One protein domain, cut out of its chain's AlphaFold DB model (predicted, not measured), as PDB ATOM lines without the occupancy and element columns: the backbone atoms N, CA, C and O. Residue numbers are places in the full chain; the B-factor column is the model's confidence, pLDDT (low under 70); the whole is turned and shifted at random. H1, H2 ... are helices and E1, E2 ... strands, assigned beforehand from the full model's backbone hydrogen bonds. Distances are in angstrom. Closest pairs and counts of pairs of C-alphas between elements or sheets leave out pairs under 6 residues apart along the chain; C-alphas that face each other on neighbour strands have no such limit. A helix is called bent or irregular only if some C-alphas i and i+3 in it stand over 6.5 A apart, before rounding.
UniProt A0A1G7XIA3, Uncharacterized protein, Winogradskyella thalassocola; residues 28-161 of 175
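What this domain is: This is residues 28 to 161 of the 175 residues of an uncharacterized protein of Winogradskyella thalassocola (UniProt A0A1G7XIA3). A twisted sheet of four antiparallel strands makes the middle layer, with H1 and H2 over one face and H3 across the other; the small H4, near the end of the printed part, only grazes the sheet. E3 bends by 62 degrees at residue 111, and a long stretch, residues 43 to 60, joins H1 to H2. The printed part has 134 residues, with four named helices and four named strands in the order H1 H2 E1 E2 E3 E4 H3 H4; the class is mixed, and the sheet's order E1 - E2 - E3 - E4 is a meander, each strand the antiparallel neighbour of the one before. The whole is compact, with a radius of gyration of the C-alphas of 15.1 A, and rounded, spanning 41 by 36 by 27 A.

Where its parts are: H1, residues 28 to 42, begins with C-alpha 28 at (-10.663, 36.367, -20.157) and is irregular: C-alphas 37 and 40 are 7.5 A apart. H2 is residues 61 to 73, 18.5 A long. E1, residues 78 to 86, measures 26.3 A, and E2, residues 92 to 102, 31.8 A. E3, residues 108 to 119, is 32.1 A long and begins with C-alpha 108 at (10.303, 17.132, -11.633). E4 is residues 126 to 133, 21.4 A. H3, residues 136 to 150, measures 20.6 A. H4, residues 153 to 157, ends with C-alpha 157 at (-9.481, 26.011, -30.228).

How they stand to each other: E1 and E2 form a hairpin, with N 83 and O 96 at 3.0 A. The hairpin E2 and E3 has N 97 and O 114 at 2.9 A, and the hairpin E3 and E4 has N 115 and O 131 at 2.9 A. H1 is on the sheet, the C-alphas of Gly 34 and Phe 95 in E2 coming closest at 5.3 A. H2, on the same face and near H1, has a height over the sheet of 9.3 A; its closest C-alphas to E3 are Tyr 67 and Phe 111, 5.7 A. H3 is on the opposite face at a height of 8.1 A, over E2 and E3; its closest C-alphas to E3 are Leu 139 and Ala 113, 6.8 A. H3 and H4 are close but not clearly touching, the C-alphas of Phe 149 and Arg 155 being 6.7 A apart. In H2 and H3 every O i to N i+4 pair is within hydrogen-bond range; in H1 9 of 11 are, and in H4 0 of 1, beside 2 of 2 O i to N i+3 pairs.

The domain as a whole: The two C-alphas farthest apart, Asp 104 and Ala 123, are 45.3 A from each other. The printed part has no cut, and its one long link is H1 to H2. The mean pLDDT of the printed part is 95.2, and no printed residue is under 70.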
ATOM      1  N   LYS A  28     -11.161  35.343 -21.087       96.88
ATOM      2  CA  LYS A  28     -10.663  36.367 -20.157       96.88
ATOM      3  C   LYS A  28     -11.430  36.327 -18.845       96.88
ATOM      4  O   LYS A  28     -10.816  36.489 -17.793       96.88
ATOM      5  N   ALA A  29     -12.742  36.096 -18.894       96.94
ATOM      6  CA  ALA A  29     -13.545  35.910 -17.691       96.94
ATOM      7  C   ALA A  29     -13.084  34.672 -16.906       96.94
ATOM      8  O   ALA A  29     -12.839  34.775 -15.704       96.94
ATOM      9  N   ILE A  30     -12.879  33.538 -17.588       97.88
ATOM     10  CA  ILE A  30     -12.379  32.296 -16.969       97.88
ATOM     11  C   ILE A  30     -11.004  32.525 -16.325       97.88
ATOM     12  O   ILE A  30     -10.810  32.222 -15.148       97.88
ATOM     13  N   ASP A  31     -10.062  33.115 -17.068       98.00
ATOM     14  CA  ASP A  31      -8.709  33.419 -16.589       98.00
ATOM     15  C   ASP A  31      -8.731  34.373 -15.387       98.00
ATOM     16  O   ASP A  31      -8.039  34.144 -14.395       98.00
ATOM     17  N   SER A  32      -9.561  35.417 -15.435       97.94
ATOM     18  CA  SER A  32      -9.698  36.381 -14.343       97.94
ATOM     19  C   SER A  32     -10.274  35.741 -13.080       97.94
ATOM     20  O   SER A  32      -9.762  35.998 -11.990       97.94
ATOM     21  N   ILE A  33     -11.317  34.913 -13.202       97.88
ATOM     22  CA  ILE A  33     -11.918  34.187 -12.072       97.88
ATOM     23  C   ILE A  33     -10.891  33.229 -11.463       97.88
ATOM     24  O   ILE A  33     -10.647  33.263 -10.255       97.88
ATOM     25  N   GLY A  34     -10.242  32.420 -12.303       98.19
ATOM     26  CA  GLY A  34      -9.241  31.452 -11.872       98.19
ATOM     27  C   GLY A  34      -8.045  32.104 -11.182       98.19
ATOM     28  O   GLY A  34      -7.651  31.691 -10.087       98.19
ATOM     29  N   LYS A  35      -7.505  33.187 -11.755       97.94
ATOM     30  CA  LYS A  35      -6.420  33.964 -11.139       97.94
ATOM     31  C   LYS A  35      -6.850  34.598  -9.827       97.94
ATOM     32  O   LYS A  35      -6.096  34.513  -8.865       97.94
ATOM     33  N   ALA A  36      -8.034  35.204  -9.760       97.56
ATOM     34  CA  ALA A  36      -8.520  35.821  -8.528       97.56
ATOM     35  C   ALA A  36      -8.617  34.798  -7.386       97.56
ATOM     36  O   ALA A  36      -8.161  35.077  -6.278       97.56
ATOM     37  N   PHE A  37      -9.138  33.601  -7.672       96.12
ATOM     38  CA  PHE A  37      -9.266  32.537  -6.678       96.12
ATOM     39  C   PHE A  37      -7.908  31.970  -6.238       96.12
ATOM     40  O   PHE A  37      -7.679  31.713  -5.059       96.12
ATOM     41  N   THR A  38      -6.979  31.800  -7.180       97.94
ATOM     42  CA  THR A  38      -5.706  31.107  -6.934       97.94
ATOM     43  C   THR A  38      -4.532  32.033  -6.603       97.94
ATOM     44  O   THR A  38      -3.447  31.547  -6.289       97.94
ATOM     45  N   ASN A  39      -4.709  33.362  -6.621       98.00
ATOM     46  CA  ASN A  39      -3.603  34.310  -6.441       98.00
ATOM     47  C   ASN A  39      -2.885  34.154  -5.094       98.00
ATOM     48  O   ASN A  39      -1.660  34.218  -5.058       98.00
ATOM     49  N   ARG A  40      -3.625  33.927  -4.000       98.00
ATOM     50  CA  ARG A  40      -3.028  33.730  -2.664       98.00
ATOM     51  C   ARG A  40      -2.146  32.482  -2.629       98.00
ATOM     52  O   ARG A  40      -0.980  32.564  -2.247       98.00
ATOM     53  N   LEU A  41      -2.660  31.374  -3.169       97.31
ATOM     54  CA  LEU A  41      -1.901  30.137  -3.344       97.31
ATOM     55  C   LEU A  41      -0.653  30.367  -4.210       97.31
ATOM     56  O   LEU A  41       0.436  29.988  -3.802       97.31
ATOM     57  N   LYS A  42      -0.776  31.062  -5.349       97.75
ATOM     58  CA  LYS A  42       0.342  31.375  -6.261       97.75
ATOM     59  C   LYS A  42       1.495  32.137  -5.594       97.75
ATOM     60  O   LYS A  42       2.634  32.012  -6.037       97.75
ATOM     61  N   VAL A  43       1.210  32.963  -4.588       97.19
ATOM     62  CA  VAL A  43       2.230  33.761  -3.884       97.19
ATOM     63  C   VAL A  43       2.656  33.152  -2.545       97.19
ATOM     64  O   VAL A  43       3.430  33.770  -1.820       97.19
ATOM     65  N   GLY A  44       2.178  31.951  -2.202       97.00
ATOM     66  CA  GLY A  44       2.515  31.281  -0.940       97.00
ATOM     67  C   GLY A  44       1.848  31.888   0.304       97.00
ATOM     68  O   GLY A  44       2.287  31.629   1.428       97.00
ATOM     69  N   ASP A  45       0.798  32.691   0.131       97.94
ATOM     70  CA  ASP A  45      -0.101  33.107   1.212       97.94
ATOM     71  C   ASP A  45      -1.135  31.996   1.402       97.94
ATOM     72  O   ASP A  45      -2.134  31.943   0.691       97.94
ATOM     73  N   ILE A  46      -0.837  31.056   2.296       97.62
ATOM     74  CA  ILE A  46      -1.551  29.776   2.432       97.62
ATOM     75  C   ILE A  46      -2.151  29.582   3.821       97.62
ATOM     76  O   ILE A  46      -2.875  28.621   4.031       97.62
ATOM     77  N   GLU A  47      -1.915  30.493   4.762       97.75
ATOM     78  CA  GLU A  47      -2.364  30.401   6.156       97.75
ATOM     79  C   GLU A  47      -3.877  30.183   6.281       97.75
ATOM     80  O   GLU A  47      -4.351  29.507   7.187       97.75
ATOM     81  N   TYR A  48      -4.653  30.698   5.323       94.75
ATOM     82  CA  TYR A  48      -6.100  30.488   5.271       94.75
ATOM     83  C   TYR A  48      -6.513  29.021   5.060       94.75
ATOM     84  O   TYR A  48      -7.676  28.683   5.273       94.75
ATOM     85  N   LEU A  49      -5.586  28.163   4.626       95.81
ATOM     86  CA  LEU A  49      -5.809  26.743   4.375       95.81
ATOM     87  C   LEU A  49      -5.480  25.858   5.583       95.81
ATOM     88  O   LEU A  49      -5.891  24.701   5.574       95.81
ATOM     89  N   GLU A  50      -4.820  26.373   6.623       95.06
ATOM     90  CA  GLU A  50      -4.344  25.584   7.772       95.06
ATOM     91  C   GLU A  50      -5.471  24.825   8.491       95.06
ATOM     92  O   GLU A  50      -5.305  23.676   8.894       95.06
ATOM     93  N   SER A  51      -6.649  25.441   8.610       93.38
ATOM     94  CA  SER A  51      -7.819  24.831   9.251       93.38
ATOM     95  C   SER A  51      -8.691  24.008   8.294       93.38
ATOM     96  O   SER A  51      -9.779  23.571   8.683       93.38
ATOM     97  N   SER A  52      -8.284  23.846   7.031       92.62
ATOM     98  CA  SER A  52      -9.071  23.100   6.045       92.62
ATOM     99  C   SER A  52      -9.049  21.608   6.348       92.62
ATOM    100  O   SER A  52      -8.055  21.067   6.822       92.62
ATOM    101  N   LYS A  53     -10.151  20.926   6.034       91.94
ATOM    102  CA  LYS A  53     -10.275  19.471   6.170       91.94
ATOM    103  C   LYS A  53     -10.438  18.846   4.787       91.94
ATOM    104  O   LYS A  53     -11.575  18.598   4.382       91.94
ATOM    105  N   PRO A  54      -9.341  18.686   4.031       91.69
ATOM    106  CA  PRO A  54      -9.415  18.077   2.715       91.69
ATOM    107  C   PRO A  54      -9.890  16.634   2.781       91.69
ATOM    108  O   PRO A  54      -9.785  15.972   3.815       91.69
ATOM    109  N   GLN A  55     -10.395  16.139   1.655       91.88
ATOM    110  CA  GLN A  55     -10.610  14.711   1.500       91.88
ATOM    111  C   GLN A  55      -9.265  13.989   1.649       91.88
ATOM    112  O   GLN A  55      -8.253  14.427   1.097       91.88
ATOM    113  N   GLU A  56      -9.262  12.889   2.396       92.38
ATOM    114  CA  GLU A  56      -8.062  12.092   2.637       92.38
ATOM    115  C   GLU A  56      -7.367  11.714   1.319       92.38
ATOM    116  O   GLU A  56      -8.021  11.334   0.344       92.38
ATOM    117  N   GLY A  57      -6.041  11.870   1.288       92.25
ATOM    118  CA  GLY A  57      -5.217  11.550   0.124       92.25
ATOM    119  C   GLY A  57      -5.325  12.528  -1.048       92.25
ATOM    120  O   GLY A  57      -4.833  12.199  -2.121       92.25
ATOM    121  N   THR A  58      -5.961  13.699  -0.887       94.81
ATOM    122  CA  THR A  58      -6.000  14.737  -1.941       94.81
ATOM    123  C   THR A  58      -4.879  15.755  -1.787       94.81
ATOM    124  O   THR A  58      -4.045  15.909  -2.686       94.81
ATOM    125  N   TRP A  59      -4.837  16.435  -0.643       96.62
ATOM    126  CA  TRP A  59      -3.762  17.351  -0.317       96.62
ATOM    127  C   TRP A  59      -3.506  17.470   1.183       96.62
ATOM    128  O   TRP A  59      -4.402  17.263   2.000       96.62
ATOM    129  N   GLU A  60      -2.285  17.869   1.525       94.81
ATOM    130  CA  GLU A  60      -1.841  18.148   2.882       94.81
ATOM    131  C   GLU A  60      -1.262  19.561   3.003       94.81
ATOM    132  O   GLU A  60      -0.522  20.050   2.146       94.81
ATOM    133  N   TYR A  61      -1.557  20.224   4.122       96.12
ATOM    134  CA  TYR A  61      -1.031  21.561   4.401       96.12
ATOM    135  C   TYR A  61       0.504  21.579   4.534       96.12
ATOM    136  O   TYR A  61       1.151  22.550   4.144       96.12
ATOM    137  N   SER A  62       1.098  20.482   5.014       95.00
ATOM    138  CA  SER A  62       2.552  20.260   5.098       95.00
ATOM    139  C   SER A  62       3.253  20.477   3.748       95.00
ATOM    140  O   SER A  62       4.246  21.199   3.673       95.00
ATOM    141  N   ARG A  63       2.686  19.946   2.659       94.69
ATOM    142  CA  ARG A  63       3.215  20.102   1.295       94.69
ATOM    143  C   ARG A  63       3.150  21.546   0.802       94.69
ATOM    144  O   ARG A  63       4.049  22.020   0.106       94.69
ATOM    145  N   LEU A  64       2.119  22.291   1.205       97.25
ATOM    146  CA  LEU A  64       2.019  23.721   0.904       97.25
ATOM    147  C   LEU A  64       3.051  24.545   1.690       97.25
ATOM    148  O   LEU A  64       3.576  25.531   1.168       97.25
ATOM    149  N   LEU A  65       3.398  24.141   2.915       97.75
ATOM    150  CA  LEU A  65       4.493  24.764   3.666       97.75
ATOM    151  C   LEU A  65       5.842  24.554   2.964       97.75
ATOM    152  O   LEU A  65       6.630  25.501   2.874       97.75
ATOM    153  N   ASP A  66       6.086  23.367   2.399       96.50
ATOM    154  CA  ASP A  66       7.285  23.096   1.597       96.50
ATOM    155  C   ASP A  66       7.359  23.998   0.361       96.50
ATOM    156  O   ASP A  66       8.415  24.562   0.058       96.50
ATOM    157  N   TYR A  67       6.226  24.205  -0.314       97.62
ATOM    158  CA  TYR A  67       6.109  25.164  -1.409       97.62
ATOM    159  C   TYR A  67       6.435  26.593  -0.978       97.62
ATOM    160  O   TYR A  67       7.276  27.252  -1.595       97.62
ATOM    161  N   LYS A  68       5.811  27.071   0.105       98.12
ATOM    162  CA  LYS A  68       6.049  28.414   0.645       98.12
ATOM    163  C   LYS A  68       7.522  28.624   0.988       98.12
ATOM    164  O   LYS A  68       8.102  29.660   0.661       98.12
ATOM    165  N   LYS A  69       8.155  27.629   1.610       97.31
ATOM    166  CA  LYS A  69       9.590  27.650   1.895       97.31
ATOM    167  C   LYS A  69      10.414  27.710   0.609       97.31
ATOM    168  O   LYS A  69      11.319  28.533   0.502       97.31
ATOM    169  N   ALA A  70      10.086  26.889  -0.386       95.69
ATOM    170  CA  ALA A  70      10.802  26.856  -1.655       95.69
ATOM    171  C   ALA A  70      10.692  28.180  -2.439       95.69
ATOM    172  O   ALA A  70      11.688  28.619  -3.021       95.69
ATOM    173  N   LEU A  71       9.528  28.838  -2.401       96.19
ATOM    174  CA  LEU A  71       9.328  30.187  -2.940       96.19
ATOM    175  C   LEU A  71      10.241  31.221  -2.276       96.19
ATOM    176  O   LEU A  71      10.812  32.052  -2.975       96.19
ATOM    177  N   ASN A  72      10.387  31.171  -0.952       95.12
ATOM    178  CA  ASN A  72      11.220  32.123  -0.215       95.12
ATOM    179  C   ASN A  72      12.718  31.865  -0.425       95.12
ATOM    180  O   ASN A  72      13.488  32.804  -0.624       95.12
ATOM    181  N   ASP A  73      13.132  30.598  -0.416       95.12
ATOM    182  CA  ASP A  73      14.547  30.226  -0.478       95.12
ATOM    183  C   ASP A  73      15.118  30.352  -1.897       95.12
ATOM    184  O   ASP A  73      16.263  30.767  -2.092       95.12
ATOM    185  N   LYS A  74      14.360  29.900  -2.905       90.94
ATOM    186  CA  LYS A  74      14.833  29.746  -4.291       90.94
ATOM    187  C   LYS A  74      13.703  30.028  -5.296       90.94
ATOM    188  O   LYS A  74      13.401  29.151  -6.108       90.94
ATOM    189  N   PRO A  75      13.131  31.249  -5.327       84.62
ATOM    190  CA  PRO A  75      11.968  31.567  -6.165       84.62
ATOM    191  C   PRO A  75      12.209  31.273  -7.652       84.62
ATOM    192  O   PRO A  75      11.359  30.700  -8.323       84.62
ATOM    193  N   ASN A  76      13.418  31.557  -8.148       89.75
ATOM    194  CA  ASN A  76      13.798  31.338  -9.550       89.75
ATOM    195  C   ASN A  76      13.909  29.854  -9.950       89.75
ATOM    196  O   ASN A  76      14.182  29.555 -11.109       89.75
ATOM    197  N   LYS A  77      13.760  28.919  -9.003       93.31
ATOM    198  CA  LYS A  77      13.741  27.473  -9.271       93.31
ATOM    199  C   LYS A  77      12.332  26.888  -9.311       93.31
ATOM    200  O   LYS A  77      12.192  25.699  -9.595       93.31
ATOM    201  N   ILE A  78      11.315  27.696  -9.017       96.69
ATOM    202  CA  ILE A  78       9.922  27.273  -9.013       96.69
ATOM    203  C   ILE A  78       9.303  27.647 -10.353       96.69
ATOM    204  O   ILE A  78       9.265  28.813 -10.741       96.69
ATOM    205  N   ILE A  79       8.825  26.640 -11.067       95.81
ATOM    206  CA  ILE A  79       8.049  26.801 -12.287       95.81
ATOM    207  C   ILE A  79       6.587  26.860 -11.862       95.81
ATOM    208  O   ILE A  79       6.062  25.908 -11.288       95.81
ATOM    209  N   ILE A  80       5.942  27.987 -12.147       97.06
ATOM    210  CA  ILE A  80       4.515  28.186 -11.914       97.06
ATOM    211  C   ILE A  80       3.860  28.401 -13.269       97.06
ATOM    212  O   ILE A  80       4.259  29.298 -14.016       97.06
ATOM    213  N   GLY A  81       2.855  27.591 -13.577       97.25
ATOM    214  CA  GLY A  81       2.103  27.689 -14.820       97.25
ATOM    215  C   GLY A  81       0.608  27.668 -14.565       97.25
ATOM    216  O   GLY A  81       0.137  27.134 -13.563       97.25
ATOM    217  N   SER A  82      -0.138  28.270 -15.483       98.00
ATOM    218  CA  SER A  82      -1.593  28.211 -15.497       98.00
ATOM    219  C   SER A  82      -2.103  28.068 -16.920       98.00
ATOM    220  O   SER A  82      -1.456  28.549 -17.852       98.00
ATOM    221  N   PHE A  83      -3.253  27.429 -17.084       98.19
ATOM    222  CA  PHE A  83      -3.903  27.261 -18.381       98.19
ATOM    223  C   PHE A  83      -5.400  27.005 -18.220       98.19
ATOM    224  O   PHE A  83      -5.864  26.653 -17.136       98.19
ATOM    225  N   ILE A  84      -6.142  27.178 -19.308       97.88
ATOM    226  CA  ILE A  84      -7.567  26.876 -19.401       97.88
ATOM    227  C   ILE A  84      -7.762  25.612 -20.240       97.88
ATOM    228  O   ILE A  84      -7.099  25.442 -21.264       97.88
ATOM    229  N   GLU A  85      -8.693  24.757 -19.831       96.25
ATOM    230  CA  GLU A  85      -9.140  23.593 -20.600       96.25
ATOM    231  C   GLU A  85     -10.671  23.441 -20.549       96.25
ATOM    232  O   GLU A  85     -11.304  23.874 -19.578       96.25
ATOM    233  N   PRO A  86     -11.299  22.857 -21.584       95.06
ATOM    234  CA  PRO A  86     -12.712  22.508 -21.537       95.06
ATOM    235  C   PRO A  86     -12.939  21.284 -20.648       95.06
ATOM    236  O   PRO A  86     -12.124  20.362 -20.622       95.06
ATOM    237  N   SER A  87     -14.092  21.231 -19.986       92.25
ATOM    238  CA  SER A  87     -14.550  19.996 -19.347       92.25
ATOM    239  C   SER A  87     -15.230  19.068 -20.359       92.25
ATOM    240  O   SER A  87     -15.605  19.472 -21.459       92.25
ATOM    241  N   ILE A  88     -15.444  17.807 -19.965       88.88
ATOM    242  CA  ILE A  88     -16.263  16.855 -20.741       88.88
ATOM    243  C   ILE A  88     -17.690  17.392 -20.918       88.88
ATOM    244  O   ILE A  88     -18.293  17.224 -21.977       88.88
ATOM    245  N   ASN A  89     -18.230  18.034 -19.878       91.81
ATOM    246  CA  ASN A  89     -19.481  18.763 -19.985       91.81
ATOM    247  C   ASN A  89     -19.199  20.155 -20.590       91.81
ATOM    248  O   ASN A  89     -18.447  20.914 -19.978       91.81
ATOM    249  N   PRO A  90     -19.798  20.506 -21.746       90.50
ATOM    250  CA  PRO A  90     -19.565  21.791 -22.409       90.50
ATOM    251  C   PRO A  90     -20.003  23.017 -21.594       90.50
ATOM    252  O   PRO A  90     -19.569  24.127 -21.897       90.50
ATOM    253  N   ASP A  91     -20.831  22.813 -20.570       95.38
ATOM    254  CA  ASP A  91     -21.274  23.848 -19.637       95.38
ATOM    255  C   ASP A  91     -20.162  24.307 -18.682       95.38
ATOM    256  O   ASP A  91     -20.326  25.314 -17.994       95.38
ATOM    257  N   TYR A  92     -19.032  23.590 -18.634       96.44
ATOM    258  CA  TYR A  92     -17.957  23.840 -17.682       96.44
ATOM    259  C   TYR A  92     -16.591  23.975 -18.350       96.44
ATOM    260  O   TYR A  92     -16.217  23.239 -19.267       96.44
ATOM    261  N   TRP A  93     -15.800  24.896 -17.815       97.44
ATOM    262  CA  TRP A  93     -14.402  25.109 -18.173       97.44
ATOM    263  C   TRP A  93     -13.542  25.127 -16.920       97.44
ATOM    264  O   TRP A  93     -13.990  25.548 -15.858       97.44
ATOM    265  N   ALA A  94     -12.300  24.679 -17.036       97.69
ATOM    266  CA  ALA A  94     -11.381  24.599 -15.917       97.69
ATOM    267  C   ALA A  94     -10.224  25.581 -16.096       97.69
ATOM    268  O   ALA A  94      -9.546  25.586 -17.123       97.69
ATOM    269  N   PHE A  95      -9.969  26.391 -15.069       98.62
ATOM    270  CA  PHE A  95      -8.692  27.073 -14.896       98.62
ATOM    271  C   PHE A  95      -7.781  26.206 -14.028       98.62
ATOM    272  O   PHE A  95      -8.121  25.877 -12.891       98.62
ATOM    273  N   ASN A  96      -6.606  25.877 -14.549       98.62
ATOM    274  CA  ASN A  96      -5.577  25.114 -13.864       98.62
ATOM    275  C   ASN A  96      -4.449  26.046 -13.409       98.62
ATOM    276  O   ASN A  96      -3.984  26.884 -14.181       98.62
ATOM    277  N   LEU A  97      -3.959  25.855 -12.186       98.69
ATOM    278  CA  LEU A  97      -2.704  26.407 -11.675       98.69
ATOM    279  C   LEU A  97      -1.850  25.253 -11.158       98.69
ATOM    280  O   LEU A  97      -2.336  24.421 -10.404       98.69
ATOM    281  N   PHE A  98      -0.566  25.228 -11.485       98.38
ATOM    282  CA  PHE A  98       0.366  24.271 -10.900       98.38
ATOM    283  C   PHE A  98       1.666  24.953 -10.494       98.38
ATOM    284  O   PHE A  98       2.060  25.980 -11.059       98.38
ATOM    285  N   ALA A  99       2.349  24.347  -9.527       97.88
ATOM    286  CA  ALA A  99       3.691  24.730  -9.134       97.88
ATOM    287  C   ALA A  99       4.568  23.491  -8.995       97.88
ATOM    288  O   ALA A  99       4.186  22.508  -8.358       97.88
ATOM    289  N   LEU A 100       5.761  23.559  -9.571       96.62
ATOM    290  CA  LEU A 100       6.727  22.472  -9.550       96.62
ATOM    291  C   LEU A 100       8.152  23.015  -9.531       96.62
ATOM    292  O   LEU A 100       8.401  24.180  -9.842       96.62
ATOM    293  N   ARG A 101       9.115  22.160  -9.207       95.12
ATOM    294  CA  ARG A 101      10.536  22.429  -9.429       95.12
ATOM    295  C   ARG A 101      11.167  21.311 -10.232       95.12
ATOM    296  O   ARG A 101      10.763  20.156 -10.165       95.12
ATOM    297  N   ARG A 102      12.210  21.665 -10.967       92.69
ATOM    298  CA  ARG A 102      13.097  20.694 -11.599       92.69
ATOM    299  C   ARG A 102      14.066  20.153 -10.543       92.69
ATOM    300  O   ARG A 102      14.743  20.951  -9.890       92.69
ATOM    301  N   ILE A 103      14.121  18.832 -10.376       90.25
ATOM    302  CA  ILE A 103      15.083  18.165  -9.484       90.25
ATOM    303  C   ILE A 103      16.407  17.972 -10.232       90.25
ATOM    304  O   ILE A 103      17.464  18.363  -9.739       90.25
ATOM    305  N   ASP A 104      16.330  17.437 -11.453       88.12
ATOM    306  CA  ASP A 104      17.464  17.168 -12.339       88.12
ATOM    307  C   ASP A 104      17.066  17.345 -13.826       88.12
ATOM    308  O   ASP A 104      16.077  18.001 -14.160       88.12
ATOM    309  N   GLU A 105      17.859  16.837 -14.768       84.88
ATOM    310  CA  GLU A 105      17.577  16.986 -16.203       84.88
ATOM    311  C   GLU A 105      16.286  16.287 -16.663       84.88
ATOM    312  O   GLU A 105      15.685  16.725 -17.650       84.88
ATOM    313  N   LYS A 106      15.834  15.260 -15.939       85.75
ATOM    314  CA  LYS A 106      14.716  14.382 -16.309       85.75
ATOM    315  C   LYS A 106      13.563  14.393 -15.303       85.75
ATOM    316  O   LYS A 106      12.442  14.080 -15.685       85.75
ATOM    317  N   SER A 107      13.817  14.790 -14.061       88.62
ATOM    318  CA  SER A 107      12.873  14.629 -12.954       88.62
ATOM    319  C   SER A 107      12.318  15.966 -12.464       88.62
ATOM    320  O   SER A 107      13.044  16.959 -12.309       88.62
ATOM    321  N   PHE A 108      11.022  15.975 -12.158       93.06
ATOM    322  CA  PHE A 108      10.303  17.132 -11.633       93.06
ATOM    323  C   PHE A 108       9.548  16.762 -10.362       93.06
ATOM    324  O   PHE A 108       9.011  15.670 -10.234       93.06
ATOM    325  N   GLU A 109       9.493  17.708  -9.436       93.31
ATOM    326  CA  GLU A 109       8.743  17.590  -8.193       93.31
ATOM    327  C   GLU A 109       7.609  18.597  -8.206       93.31
ATOM    328  O   GLU A 109       7.846  19.804  -8.318       93.31
ATOM    329  N   TYR A 110       6.384  18.103  -8.084       96.62
ATOM    330  CA  TYR A 110       5.218  18.953  -7.938       96.62
ATOM    331  C   TYR A 110       5.042  19.355  -6.484       96.62
ATOM    332  O   TYR A 110       5.130  18.535  -5.577       96.62
ATOM    333  N   PHE A 111       4.755  20.634  -6.287       96.94
ATOM    334  CA  PHE A 111       4.262  21.129  -5.014       96.94
ATOM    335  C   PHE A 111       2.749  20.992  -4.933       96.94
ATOM    336  O   PHE A 111       2.225  20.555  -3.916       96.94
ATOM    337  N   PHE A 112       2.055  21.391  -6.003       98.06
ATOM    338  CA  PHE A 112       0.613  21.237  -6.112       98.06
ATOM    339  C   PHE A 112       0.114  21.368  -7.554       98.06
ATOM    340  O   PHE A 112       0.777  21.957  -8.418       98.06
ATOM    341  N   ALA A 113      -1.121  20.917  -7.759       98.38
ATOM    342  CA  ALA A 113      -2.001  21.333  -8.842       98.38
ATOM    343  C   ALA A 113      -3.351  21.777  -8.259       98.38
ATOM    344  O   ALA A 113      -3.885  21.138  -7.356       98.38
ATOM    345  N   ALA A 114      -3.894  22.881  -8.758       98.44
ATOM    346  CA  ALA A 114      -5.170  23.446  -8.354       98.44
ATOM    347  C   ALA A 114      -6.061  23.655  -9.578       98.44
ATOM    348  O   ALA A 114      -5.596  24.130 -10.615       98.44
ATOM    349  N   ILE A 115      -7.343  23.330  -9.439       98.44
ATOM    350  CA  ILE A 115      -8.346  23.451 -10.497       98.44
ATOM    351  C   ILE A 115      -9.491  24.317  -9.987       98.44
ATOM    352  O   ILE A 115      -9.990  24.101  -8.883       98.44
ATOM    353  N   VAL A 116      -9.936  25.263 -10.806       98.50
ATOM    354  CA  VAL A 116     -11.176  26.016 -10.610       98.50
ATOM    355  C   VAL A 116     -12.115  25.657 -11.757       98.50
ATOM    356  O   VAL A 116     -11.884  26.076 -12.890       98.50
ATOM    357  N   SER A 117     -13.140  24.859 -11.461       98.25
ATOM    358  CA  SER A 117     -14.236  24.545 -12.380       98.25
ATOM    359  C   SER A 117     -15.199  25.725 -12.435       98.25
ATOM    360  O   SER A 117     -15.614  26.248 -11.395       98.25
ATOM    361  N   ILE A 118     -15.526  26.169 -13.642       98.38
ATOM    362  CA  ILE A 118     -16.288  27.383 -13.913       98.38
ATOM    363  C   ILE A 118     -17.473  27.027 -14.807       98.38
ATOM    364  O   ILE A 118     -17.286  26.575 -15.935       98.38
ATOM    365  N   ASP A 119     -18.676  27.261 -14.295       97.31
ATOM    366  CA  ASP A 119     -19.939  27.201 -15.028       97.31
ATOM    367  C   ASP A 119     -20.031  28.399 -15.987       97.31
ATOM    368  O   ASP A 119     -19.990  29.563 -15.560       97.31
ATOM    369  N   VAL A 120     -20.151  28.096 -17.282       95.94
ATOM    370  CA  VAL A 120     -20.242  29.065 -18.384       95.94
ATOM    371  C   VAL A 120     -21.636  29.147 -19.018       95.94
ATOM    372  O   VAL A 120     -21.807  29.805 -20.042       95.94
ATOM    373  N   THR A 121     -22.651  28.517 -18.418       93.25
ATOM    374  CA  THR A 121     -24.029  28.466 -18.950       93.25
ATOM    375  C   THR A 121     -24.735  29.818 -18.966       93.25
ATOM    376  O   THR A 121     -25.702  30.022 -19.701       93.25
ATOM    377  N   SER A 122     -24.275  30.764 -18.146       88.81
ATOM    378  CA  SER A 122     -24.855  32.099 -18.035       88.81
ATOM    379  C   SER A 122     -23.845  33.180 -18.406       88.81
ATOM    380  O   SER A 122     -22.641  32.967 -18.343       88.81
ATOM    381  N   ALA A 123     -24.324  34.385 -18.727       86.19
ATOM    382  CA  ALA A 123     -23.448  35.528 -19.016       86.19
ATOM    383  C   ALA A 123     -22.533  35.917 -17.836       86.19
ATOM    384  O   ALA A 123     -21.521  36.581 -18.034       86.19
ATOM    385  N   ASN A 124     -22.886  35.509 -16.611       91.06
ATOM    386  CA  ASN A 124     -22.075  35.713 -15.418       91.06
ATOM    387  C   ASN A 124     -21.484  34.370 -14.994       91.06
ATOM    388  O   ASN A 124     -22.138  33.615 -14.272       91.06
ATOM    389  N   TYR A 125     -20.264  34.082 -15.441       95.94
ATOM    390  CA  TYR A 125     -19.573  32.839 -15.101       95.94
ATOM    391  C   TYR A 125     -19.418  32.688 -13.587       95.94
ATOM    392  O   TYR A 125     -19.184  33.667 -12.869       95.94
ATOM    393  N   LYS A 126     -19.562  31.457 -13.093       96.00
ATOM    394  CA  LYS A 126     -19.509  31.153 -11.658       96.00
ATOM    395  C   LYS A 126     -18.552  30.016 -11.386       96.00
ATOM    396  O   LYS A 126     -18.466  29.079 -12.165       96.00
ATOM    397  N   ILE A 127     -17.871  30.089 -10.248       97.75
ATOM    398  CA  ILE A 127     -17.134  28.940  -9.732       97.75
ATOM    399  C   ILE A 127     -18.158  27.886  -9.316       97.75
ATOM    400  O   ILE A 127     -19.026  28.168  -8.490       97.75
ATOM    401  N   ASP A 128     -18.034  26.700  -9.897       97.88
ATOM    402  CA  ASP A 128     -18.821  25.520  -9.548       97.88
ATOM    403  C   ASP A 128     -18.111  24.707  -8.461       97.88
ATOM    404  O   ASP A 128     -18.653  24.458  -7.385       97.88
ATOM    405  N   ALA A 129     -16.843  24.374  -8.708       96.62
ATOM    406  CA  ALA A 129     -16.040  23.555  -7.815       96.62
ATOM    407  C   ALA A 129     -14.567  23.960  -7.854       96.62
ATOM    408  O   ALA A 129     -14.072  24.524  -8.832       96.62
ATOM    409  N   THR A 130     -13.844  23.641  -6.783       96.25
ATOM    410  CA  THR A 130     -12.406  23.897  -6.683       96.25
ATOM    411  C   THR A 130     -11.694  22.695  -6.101       96.25
ATOM    412  O   THR A 130     -12.155  22.129  -5.108       96.25
ATOM    413  N   TYR A 131     -10.550  22.350  -6.679       97.06
ATOM    414  CA  TYR A 131      -9.753  21.193  -6.289       97.06
ATOM    415  C   TYR A 131      -8.309  21.610  -6.035       97.06
ATOM    416  O   TYR A 131      -7.794  22.514  -6.694       97.06
ATOM    417  N   LEU A 132      -7.662  20.938  -5.088       98.12
ATOM    418  CA  LEU A 132      -6.246  21.090  -4.781       98.12
ATOM    419  C   LEU A 132      -5.655  19.698  -4.575       98.12
ATOM    420  O   LEU A 132      -6.242  18.872  -3.877       98.12
ATOM    421  N   PHE A 133      -4.507  19.451  -5.191       98.06
ATOM    422  CA  PHE A 133      -3.797  18.184  -5.136       98.06
ATOM    423  C   PHE A 133      -2.349  18.437  -4.748       98.06
ATOM    424  O   PHE A 133      -1.681  19.238  -5.400       98.06
ATOM    425  N   THR A 134      -1.872  17.754  -3.710       97.38
ATOM    426  CA  THR A 134      -0.447  17.738  -3.327       97.38
ATOM    427  C   THR A 134       0.110  16.328  -3.200       97.38
ATOM    428  O   THR A 134       1.325  16.170  -3.179       97.38
ATOM    429  N   GLU A 135      -0.757  15.318  -3.118       96.19
ATOM    430  CA  GLU A 135      -0.338  13.926  -2.978       96.19
ATOM    431  C   GLU A 135      -0.065  13.271  -4.339       96.19
ATOM    432  O   GLU A 135      -0.622  13.661  -5.368       96.19
ATOM    433  N   ASP A 136       0.790  12.249  -4.344       94.19
ATOM    434  CA  ASP A 136       1.347  11.667  -5.571       94.19
ATOM    435  C   ASP A 136       0.271  11.096  -6.510       94.19
ATOM    436  O   ASP A 136       0.254  11.387  -7.708       94.19
ATOM    437  N   GLU A 137      -0.664  10.301  -5.984       95.06
ATOM    438  CA  GLU A 137      -1.725   9.675  -6.783       95.06
ATOM    439  C   GLU A 137      -2.709  10.680  -7.412       95.06
ATOM    440  O   GLU A 137      -2.935  10.599  -8.626       95.06
ATOM    441  N   PRO A 138      -3.289  11.658  -6.685       96.56
ATOM    442  CA  PRO A 138      -4.135  12.664  -7.322       96.56
ATOM    443  C   PRO A 138      -3.352  13.570  -8.282       96.56
ATOM    444  O   PRO A 138      -3.895  13.917  -9.330       96.56
ATOM    445  N   LEU A 139      -2.080  13.893  -8.011       97.19
ATOM    446  CA  LEU A 139      -1.230  14.621  -8.964       97.19
ATOM    447  C   LEU A 139      -0.992  13.818 -10.247       97.19
ATOM    448  O   LEU A 139      -1.079  14.362 -11.347       97.19
ATOM    449  N   LYS A 140      -0.743  12.510 -10.133       96.31
ATOM    450  CA  LYS A 140      -0.607  11.597 -11.276       96.31
ATOM    451  C   LYS A 140      -1.905  11.482 -12.069       96.31
ATOM    452  O   LYS A 140      -1.866  11.451 -13.299       96.31
ATOM    453  N   SER A 141      -3.046  11.420 -11.385       95.88
ATOM    454  CA  SER A 141      -4.372  11.408 -12.009       95.88
ATOM    455  C   SER A 141      -4.648  12.708 -12.769       95.88
ATOM    456  O   SER A 141      -4.983  12.668 -13.954       95.88
ATOM    457  N   TRP A 142      -4.407  13.856 -12.124       97.06
ATOM    458  CA  TRP A 142      -4.475  15.174 -12.755       97.06
ATOM    459  C   TRP A 142      -3.576  15.234 -13.989       97.06
ATOM    460  O   TRP A 142      -4.055  15.527 -15.078       97.06
ATOM    461  N   TRP A 143      -2.300  14.860 -13.872       97.12
ATOM    462  CA  TRP A 143      -1.380  14.908 -15.003       97.12
ATOM    463  C   TRP A 143      -1.836  14.032 -16.174       97.12
ATOM    464  O   TRP A 143      -1.774  14.478 -17.314       97.12
ATOM    465  N   LYS A 144      -2.340  12.814 -15.926       96.06
ATOM    466  CA  LYS A 144      -2.867  11.948 -16.998       96.06
ATOM    467  C   LYS A 144      -4.032  12.604 -17.740       96.06
ATOM    468  O   LYS A 144      -4.126  12.466 -18.958       96.06
ATOM    469  N   HIS A 145      -4.903  13.309 -17.016       95.38
ATOM    470  CA  HIS A 145      -5.981  14.091 -17.617       95.38
ATOM    471  C   HIS A 145      -5.423  15.218 -18.495       95.38
ATOM    472  O   HIS A 145      -5.757  15.293 -19.678       95.38
ATOM    473  N   ILE A 146      -4.500  16.018 -17.950       95.69
ATOM    474  CA  ILE A 146      -3.871  17.134 -18.663       95.69
ATOM    475  C   ILE A 146      -3.110  16.652 -19.896       95.69
ATOM    476  O   ILE A 146      -3.236  17.239 -20.965       95.69
ATOM    477  N   PHE A 147      -2.367  15.555 -19.792       95.62
ATOM    478  CA  PHE A 147      -1.677  14.955 -20.926       95.62
ATOM    479  C   PHE A 147      -2.658  14.631 -22.062       95.62
ATOM    480  O   PHE A 147      -2.431  15.024 -23.204       95.62
ATOM    481  N   GLY A 148      -3.804  14.022 -21.739       94.06
ATOM    482  CA  GLY A 148      -4.874  13.784 -22.709       94.06
ATOM    483  C   GLY A 148      -5.397  15.068 -23.363       94.06
ATOM    484  O   GLY A 148      -5.616  15.086 -24.573       94.06
ATOM    485  N   PHE A 149      -5.552  16.155 -22.601       94.88
ATOM    486  CA  PHE A 149      -5.929  17.462 -23.146       94.88
ATOM    487  C   PHE A 149      -4.867  18.020 -24.108       94.88
ATOM    488  O   PHE A 149      -5.221  18.459 -25.206       94.88
ATOM    489  N   TYR A 150      -3.581  17.967 -23.748       94.50
ATOM    490  CA  TYR A 150      -2.492  18.492 -24.583       94.50
ATOM    491  C   TYR A 150      -2.302  17.722 -25.894       94.50
ATOM    492  O   TYR A 150      -1.933  18.336 -26.895       94.50
ATOM    493  N   GLU A 151      -2.610  16.424 -25.898       94.44
ATOM    494  CA  GLU A 151      -2.621  15.571 -27.095       94.44
ATOM    495  C   GLU A 151      -3.924  15.691 -27.912       94.44
ATOM    496  O   GLU A 151      -4.043  15.147 -29.013       94.44
ATOM    497  N   SER A 152      -4.931  16.399 -27.395       92.19
ATOM    498  CA  SER A 152      -6.227  16.546 -28.058       92.19
ATOM    499  C   SER A 152      -6.277  17.741 -29.014       92.19
ATOM    500  O   SER A 152      -5.626  18.770 -28.824       92.19
ATOM    501  N   LYS A 153      -7.189  17.666 -29.993       90.19
ATOM    502  CA  LYS A 153      -7.525  18.802 -30.870       90.19
ATOM    503  C   LYS A 153      -8.176  19.968 -30.123       90.19
ATOM    504  O   LYS A 153      -8.215  21.072 -30.653       90.19
ATOM    505  N   HIS A 154      -8.694  19.754 -28.909       87.56
ATOM    506  CA  HIS A 154      -9.375  20.810 -28.160       87.56
ATOM    507  C   HIS A 154      -8.448  21.973 -27.814       87.56
ATOM    508  O   HIS A 154      -8.882  23.124 -27.820       87.56
ATOM    509  N   ARG A 155      -7.161  21.680 -27.595       90.56
ATOM    510  CA  ARG A 155      -6.124  22.683 -27.348       90.56
ATOM    511  C   ARG A 155      -6.017  23.712 -28.475       90.56
ATOM    512  O   ARG A 155      -5.722  24.871 -28.206       90.56
ATOM    513  N   GLU A 156      -6.268  23.312 -29.720       89.69
ATOM    514  CA  GLU A 156      -6.147  24.187 -30.895       89.69
ATOM    515  C   GLU A 156      -7.244  25.260 -30.962       89.69
ATOM    516  O   GLU A 156      -7.050  26.288 -31.609       89.69
ATOM    517  N   TYR A 157      -8.372  25.052 -30.272       90.19
ATOM    518  CA  TYR A 157      -9.481  26.011 -30.228       90.19
ATOM    519  C   TYR A 157      -9.342  27.053 -29.113       90.19
ATOM    520  O   TYR A 157     -10.128  27.995 -29.060       90.19
ATOM    521  N   ILE A 158      -8.354  26.906 -28.226       93.25
ATOM    522  CA  ILE A 158      -8.106  27.847 -27.132       93.25
ATOM    523  C   ILE A 158      -7.041  28.860 -27.578       93.25
ATOM    524  O   ILE A 158      -5.987  28.453 -28.081       93.25
ATOM    525  N   PRO A 159      -7.254  30.177 -27.387       94.94
ATOM    526  CA  PRO A 159      -6.235  31.171 -27.702       94.94
ATOM    527  C   PRO A 159      -4.932  30.908 -26.936       94.94
ATOM    528  O   PRO A 159      -4.940  30.555 -25.754       94.94
ATOM    529  N   LYS A 160      -3.794  31.076 -27.620       93.88
ATOM    530  CA  LYS A 160      -2.470  30.654 -27.129       93.88
ATOM    531  C   LYS A 160      -2.083  31.295 -25.799       93.88
ATOM    532  O   LYS A 160      -1.333  30.690 -25.043       93.88
ATOM    533  N   GLU A 161      -2.566  32.499 -25.510       95.06
ATOM    534  CA  GLU A 161      -2.310  33.202 -24.252       95.06
ATOM    535  C   GLU A 161      -2.958  32.541 -23.022       95.06
ATOM    536  O   GLU A 161      -2.523  32.805 -21.902       95.06
TER     537      GLU A 161